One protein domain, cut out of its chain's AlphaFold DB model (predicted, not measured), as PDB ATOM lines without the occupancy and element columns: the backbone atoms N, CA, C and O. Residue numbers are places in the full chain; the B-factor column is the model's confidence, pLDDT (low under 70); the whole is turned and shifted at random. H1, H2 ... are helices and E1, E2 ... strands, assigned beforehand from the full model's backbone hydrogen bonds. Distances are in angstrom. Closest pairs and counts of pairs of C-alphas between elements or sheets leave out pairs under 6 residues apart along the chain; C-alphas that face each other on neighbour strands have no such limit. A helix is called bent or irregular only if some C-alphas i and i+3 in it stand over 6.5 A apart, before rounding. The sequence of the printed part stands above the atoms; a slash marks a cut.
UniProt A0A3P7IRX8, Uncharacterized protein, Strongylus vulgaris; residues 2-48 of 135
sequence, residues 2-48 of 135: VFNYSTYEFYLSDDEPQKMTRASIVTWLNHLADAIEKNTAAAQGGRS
ATOM      1  N   VAL A   2     -30.718  19.893  10.390       90.44
ATOM      2  CA  VAL A   2     -29.927  21.132  10.321       90.44
ATOM      3  C   VAL A   2     -30.689  22.105   9.432       90.44
ATOM      4  O   VAL A   2     -31.134  21.716   8.355       90.44
ATOM      5  N   PHE A   3     -30.887  23.336   9.899       91.81
ATOM      6  CA  PHE A   3     -31.689  24.354   9.219       91.81
ATOM      7  C   PHE A   3     -30.844  25.584   8.903       91.81
ATOM      8  O   PHE A   3     -30.196  26.142   9.789       91.81
ATOM      9  N   ASN A   4     -30.887  26.024   7.651       89.44
ATOM     10  CA  ASN A   4     -30.264  27.256   7.204       89.44
ATOM     11  C   ASN A   4     -31.281  28.402   7.284       89.44
ATOM     12  O   ASN A   4     -32.232  28.458   6.507       89.44
ATOM     13  N   TYR A   5     -31.070  29.342   8.206       88.69
ATOM     14  CA  TYR A   5     -31.984  30.472   8.409       88.69
ATOM     15  C   TYR A   5     -32.009  31.461   7.231       88.69
ATOM     16  O   TYR A   5     -33.032  32.095   6.972       88.69
ATOM     17  N   SER A   6     -30.907  31.585   6.491       88.69
ATOM     18  CA  SER A   6     -30.803  32.519   5.366       88.69
ATOM     19  C   SER A   6     -31.522  31.990   4.124       88.69
ATOM     20  O   SER A   6     -32.282  32.724   3.488       88.69
ATOM     21  N   THR A   7     -31.322  30.712   3.781       86.19
ATOM     22  CA  THR A   7     -31.921  30.097   2.580       86.19
ATOM     23  C   THR A   7     -33.266  29.422   2.846       86.19
ATOM     24  O   THR A   7     -34.032  29.209   1.903       86.19
ATOM     25  N   TYR A   8     -33.607  29.171   4.118       87.62
ATOM     26  CA  TYR A   8     -34.750  28.367   4.585       87.62
ATOM     27  C   TYR A   8     -34.701  26.902   4.132       87.62
ATOM     28  O   TYR A   8     -35.728  26.219   4.090       87.62
ATOM     29  N   GLU A   9     -33.520  26.425   3.764       91.56
ATOM     30  CA  GLU A   9     -33.278  25.028   3.433       91.56
ATOM     31  C   GLU A   9     -33.020  24.227   4.706       91.56
ATOM     32  O   GLU A   9     -32.460  24.729   5.684       91.56
ATOM     33  N   PHE A  10     -33.428  22.965   4.700       91.50
ATOM     34  CA  PHE A  10     -33.149  22.030   5.777       91.50
ATOM     35  C   PHE A  10     -32.586  20.724   5.236       91.50
ATOM     36  O   PHE A  10     -32.894  20.288   4.126       91.50
ATOM     37  N   TYR A  11     -31.783  20.087   6.078       91.69
ATOM     38  CA  TYR A  11     -31.173  18.792   5.831       91.69
ATOM     39  C   TYR A  11     -31.626  17.822   6.921       91.69
ATOM     40  O   TYR A  11     -31.553  18.121   8.125       91.69
ATOM     41  N   LEU A  12     -32.112  16.660   6.494       89.62
ATOM     42  CA  LEU A  12     -32.477  15.550   7.367       89.62
ATOM     43  C   LEU A  12     -31.450  14.428   7.245       89.62
ATOM     44  O   LEU A  12     -30.776  14.297   6.228       89.62
ATOM     45  N   SER A  13     -31.327  13.654   8.320       86.94
ATOM     46  CA  SER A  13     -30.701  12.340   8.243       86.94
ATOM     47  C   SER A  13     -31.751  11.346   7.766       86.94
ATOM     48  O   SER A  13     -32.912  11.466   8.163       86.94
ATOM     49  N   ASP A  14     -31.332  10.378   6.959       83.81
ATOM     50  CA  ASP A  14     -32.169   9.244   6.559       83.81
ATOM     51  C   ASP A  14     -32.304   8.204   7.690       83.81
ATOM     52  O   ASP A  14     -33.144   7.308   7.619       83.81
ATOM     53  N   ASP A  15     -31.505   8.334   8.758       83.19
ATOM     54  CA  ASP A  15     -31.573   7.465   9.932       83.19
ATOM     55  C   ASP A  15     -32.909   7.619  10.681       83.19
ATOM     56  O   ASP A  15     -33.364   8.728  10.981       83.19
ATOM     57  N   GLU A  16     -33.507   6.493  11.083       82.75
ATOM     58  CA  GLU A  16     -34.684   6.501  11.952       82.75
ATOM     59  C   GLU A  16     -34.370   7.181  13.300       82.75
ATOM     60  O   GLU A  16     -33.406   6.804  13.980       82.75
ATOM     61  N   PRO A  17     -35.223   8.109  13.775       78.12
ATOM     62  CA  PRO A  17     -34.948   8.902  14.974       78.12
ATOM     63  C   PRO A  17     -34.794   8.052  16.244       78.12
ATOM     64  O   PRO A  17     -34.130   8.462  17.190       78.12
ATOM     65  N   GLN A  18     -35.377   6.850  16.264       79.12
ATOM     66  CA  GLN A  18     -35.327   5.913  17.394       79.12
ATOM     67  C   GLN A  18     -33.996   5.151  17.491       79.12
ATOM     68  O   GLN A  18     -33.663   4.635  18.554       79.12
ATOM     69  N   LYS A  19     -33.231   5.074  16.394       80.56
ATOM     70  CA  LYS A  19     -31.957   4.339  16.303       80.56
ATOM     71  C   LYS A  19     -30.741   5.271  16.274       80.56
ATOM     72  O   LYS A  19     -29.603   4.804  16.244       80.56
ATOM     73  N   MET A  20     -30.969   6.583  16.301       78.12
ATOM     74  CA  MET A  20     -29.929   7.591  16.135       78.12
ATOM     75  C   MET A  20     -29.065   7.701  17.402       78.12
ATOM     76  O   MET A  20     -29.484   8.217  18.440       78.12
ATOM     77  N   THR A  21     -27.835   7.192  17.330       88.00
ATOM     78  CA  THR A  21     -26.850   7.295  18.419       88.00
ATOM     79  C   THR A  21     -26.064   8.602  18.324       88.00
ATOM     80  O   THR A  21     -25.941   9.190  17.251       88.00
ATOM     81  N   ARG A  22     -25.452   9.049  19.432       88.62
ATOM     82  CA  ARG A  22     -24.600  10.259  19.437       88.62
ATOM     83  C   ARG A  22     -23.485  10.194  18.388       88.62
ATOM     84  O   ARG A  22     -23.194  11.200  17.754       88.62
ATOM     85  N   ALA A  23     -22.893   9.015  18.199       88.50
ATOM     86  CA  ALA A  23     -21.857   8.799  17.196       88.50
ATOM     87  C   ALA A  23     -22.399   8.945  15.764       88.50
ATOM     88  O   ALA A  23     -21.768   9.620  14.959       88.50
ATOM     89  N   SER A  24     -23.587   8.398  15.463       87.19
ATOM     90  CA  SER A  24     -24.235   8.562  14.146       87.19
ATOM     91  C   SER A  24     -24.536  10.035  13.844       87.19
ATOM     92  O   SER A  24     -24.256  10.485  12.737       87.19
ATOM     93  N   ILE A  25     -24.978  10.823  14.835       89.88
ATOM     94  CA  ILE A  25     -25.203  12.271  14.657       89.88
ATOM     95  C   ILE A  25     -23.911  12.980  14.234       89.88
ATOM     96  O   ILE A  25     -23.932  13.777  13.300       89.88
ATOM     97  N   VAL A  26     -22.791  12.697  14.904       92.31
ATOM     98  CA  VAL A  26     -21.496  13.321  14.583       92.31
ATOM     99  C   VAL A  26     -21.022  12.907  13.192       92.31
ATOM    100  O   VAL A  26     -20.622  13.763  12.407       92.31
ATOM    101  N   THR A  27     -21.121  11.620  12.851       91.81
ATOM    102  CA  THR A  27     -20.782  11.122  11.511       91.81
ATOM    103  C   THR A  27     -21.645  11.779  10.435       91.81
ATOM    104  O   THR A  27     -21.117  12.214   9.414       91.81
ATOM    105  N   TRP A  28     -22.950  11.917  10.676       92.06
ATOM    106  CA  TRP A  28     -23.872  12.588   9.763       92.06
ATOM    107  C   TRP A  28     -23.529  14.069   9.586       92.06
ATOM    108  O   TRP A  28     -23.500  14.547   8.457       92.06
ATOM    109  N   LEU A  29     -23.216  14.793  10.666       92.69
ATOM    110  CA  LEU A  29     -22.819  16.202  10.592       92.69
ATOM    111  C   LEU A  29     -21.523  16.398   9.797       92.69
ATOM    112  O   LEU A  29     -21.457  17.310   8.977       92.69
ATOM    113  N   ASN A  30     -20.525  15.533   9.998       93.12
ATOM    114  CA  ASN A  30     -19.275  15.579   9.235       93.12
ATOM    115  C   ASN A  30     -19.524  15.290   7.749       93.12
ATOM    116  O   ASN A  30     -19.082  16.044   6.889       93.12
ATOM    117  N   HIS A  31     -20.299  14.247   7.443       91.12
ATOM    118  CA  HIS A  31     -20.657  13.918   6.065       91.12
ATOM    119  C   HIS A  31     -21.482  15.030   5.399       91.12
ATOM    120  O   HIS A  31     -21.305  15.321   4.218       91.12
ATOM    121  N   LEU A  32     -22.375  15.679   6.149       92.12
ATOM    122  CA  LEU A  32     -23.149  16.819   5.672       92.12
ATOM    123  C   LEU A  32     -22.243  18.015   5.354       92.12
ATOM    124  O   LEU A  32     -22.438  18.638   4.315       92.12
ATOM    125  N   ALA A  33     -21.261  18.322   6.207       91.56
ATOM    126  CA  ALA A  33     -20.294  19.389   5.952       91.56
ATOM    127  C   ALA A  33     -19.518  19.133   4.648       91.56
ATOM    128  O   ALA A  33     -19.537  19.981   3.756       91.56
ATOM    129  N   ASP A  34     -18.969  17.924   4.483       93.19
ATOM    130  CA  ASP A  34     -18.282  17.509   3.254       93.19
ATOM    131  C   ASP A  34     -19.195  17.604   2.017       93.19
ATOM    132  O   ASP A  34     -18.767  18.016   0.936       93.19
ATOM    133  N   ALA A  35     -20.464  17.210   2.150       90.06
ATOM    134  CA  ALA A  35     -21.436  17.252   1.060       90.06
ATOM    135  C   ALA A  35     -21.840  18.687   0.684       90.06
ATOM    136  O   ALA A  35     -22.117  18.954  -0.487       90.06
ATOM    137  N   ILE A  36     -21.879  19.612   1.647       89.69
ATOM    138  CA  ILE A  36     -22.129  21.036   1.389       89.69
ATOM    139  C   ILE A  36     -20.940  21.641   0.639       89.69
ATOM    140  O   ILE A  36     -21.148  22.303  -0.376       89.69
ATOM    141  N   GLU A  37     -19.705  21.364   1.067       90.88
ATOM    142  CA  GLU A  37     -18.495  21.843   0.377       90.88
ATOM    143  C   GLU A  37     -18.424  21.347  -1.072       90.88
ATOM    144  O   GLU A  37     -18.105  22.103  -1.991       90.88
ATOM    145  N   LYS A  38     -18.798  20.083  -1.299       91.75
ATOM    146  CA  LYS A  38     -18.855  19.471  -2.634       91.75
ATOM    147  C   LYS A  38     -20.101  19.857  -3.439       91.75
ATOM    148  O   LYS A  38     -20.222  19.427  -4.582       91.75
ATOM    149  N   ASN A  39     -21.016  20.657  -2.881       84.38
ATOM    150  CA  ASN A  39     -22.325  20.984  -3.466       84.38
ATOM    151  C   ASN A  39     -23.164  19.747  -3.856       84.38
ATOM    152  O   ASN A  39     -23.995  19.803  -4.760       84.38
ATOM    153  N   THR A  40     -22.967  18.619  -3.173       88.56
ATOM    154  CA  THR A  40     -23.718  17.370  -3.388       88.56
ATOM    155  C   THR A  40     -24.823  17.159  -2.354       88.56
ATOM    156  O   THR A  40     -25.556  16.175  -2.428       88.56
ATOM    157  N   ALA A  41     -24.945  18.045  -1.364       86.44
ATOM    158  CA  ALA A  41     -25.976  17.950  -0.340       86.44
ATOM    159  C   ALA A  41     -27.371  18.234  -0.926       86.44
ATOM    160  O   ALA A  41     -27.649  19.332  -1.409       86.44
ATOM    161  N   ALA A  42     -28.275  17.258  -0.832       83.50
ATOM    162  CA  ALA A  42     -29.669  17.417  -1.232       83.50
ATOM    163  C   ALA A  42     -30.434  18.251  -0.191       83.50
ATOM    164  O   ALA A  42     -30.948  17.732   0.800       83.50
ATOM    165  N   ALA A  43     -30.490  19.564  -0.409       85.06
ATOM    166  CA  ALA A  43     -31.288  20.472   0.403       85.06
ATOM    167  C   ALA A  43     -32.789  20.241   0.173       85.06
ATOM    168  O   ALA A  43     -33.253  20.128  -0.964       85.06
ATOM    169  N   GLN A  44     -33.565  20.207   1.255       85.94
ATOM    170  CA  GLN A  44     -35.025  20.214   1.203       85.94
ATOM    171  C   GLN A  44     -35.564  21.583   1.639       85.94
ATOM    172  O   GLN A  44     -34.919  22.319   2.384       85.94
ATOM    173  N   GLY A  45     -36.769  21.943   1.193       85.00
ATOM    174  CA  GLY A  45     -37.347  23.252   1.507       85.00
ATOM    175  C   GLY A  45     -36.654  24.386   0.753       85.00
ATOM    176  O   GLY A  45     -36.329  24.224  -0.409       85.00
ATOM    177  N   GLY A  46     -36.468  25.545   1.379       86.25
ATOM    178  CA  GLY A  46     -35.839  26.703   0.742       86.25
ATOM    179  C   GLY A  46     -36.801  27.715   0.112       86.25
ATOM    180  O   GLY A  46     -38.023  27.535   0.071       86.25
ATOM    181  N   ARG A  47     -36.235  28.834  -0.363       86.12
ATOM    182  CA  ARG A  47     -36.965  29.968  -0.978       86.12
ATOM    183  C   ARG A  47     -36.873  30.037  -2.502       86.12
ATOM    184  O   ARG A  47     -37.303  31.037  -3.077       86.12
ATOM    185  N   SER A  48     -36.330  29.014  -3.155       87.00
ATOM    186  CA  SER A  48     -36.189  29.019  -4.611       87.00
ATOM    187  C   SER A  48     -37.557  29.044  -5.315       87.00
ATOM    188  O   SER A  48     -38.555  28.518  -4.815       87.00
TER     189      SER A  48
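AT A GLANCE: This is residues 2 to 48 of the 135 residues of an uncharacterized protein of Strongylus vulgaris (UniProt A0A3P7IRX8). A single helix, H1, runs beside a small, narrow patch of extended chain, in which the short strand E1 lies with residues 2 to 3 and residues 44 to 45 as its antiparallel partners. From E1 the chain swings out to the start of H1, and after H1 it folds back to E1; residues 16 to 23 and residues 34 to 39 stick out. The printed part has 47 residues, with one named strand and then one named helix; the class is mostly helix, though under half of the residues are in named elements. The whole is only just compact, close to loose, with a radius of gyration of the C-alphas of 11.4 A, and only just elongated, spanning 33 by 22 by 15 A.

IN THESE COORDINATES: The printed part begins at Val 2, C-alpha (-29.927, 21.132, 10.321). E1 is residues 9 to 11, from C-alpha 9 at (-33.278, 25.028, 3.433). H1 is residues 22 to 37, 23.1 A from first to last C-alpha, ending with C-alpha 37 at (-18.495, 21.843, 0.377). H1 is not bent.

HOW THE PARTS SIT: E1 pairs with no named strand. Residues 2 to 3 pair with residues 10 to 11 of E1, antiparallel. Residues 44 to 45 pair with residues 9 to 10 of E1, also antiparallel. A short link of 10 residues joins E1 to H1. E1 and H1 are only just apart, their closest C-alphas at 8.3 A. In H1 every O i to N i+4 pair is within hydrogen-bond range.

THE WHOLE: The C-alphas of Ala 23 and Ser 48, the two farthest apart, are 33.0 A apart. Without the stretches that stand free, residues 16 to 23 and residues 34 to 39, of which 34 to 37 belong to H1, the body spans 29 by 16 by 15 A. The printed part has no cut. The mean pLDDT of the printed part is 87.9, and no printed residue is under 70.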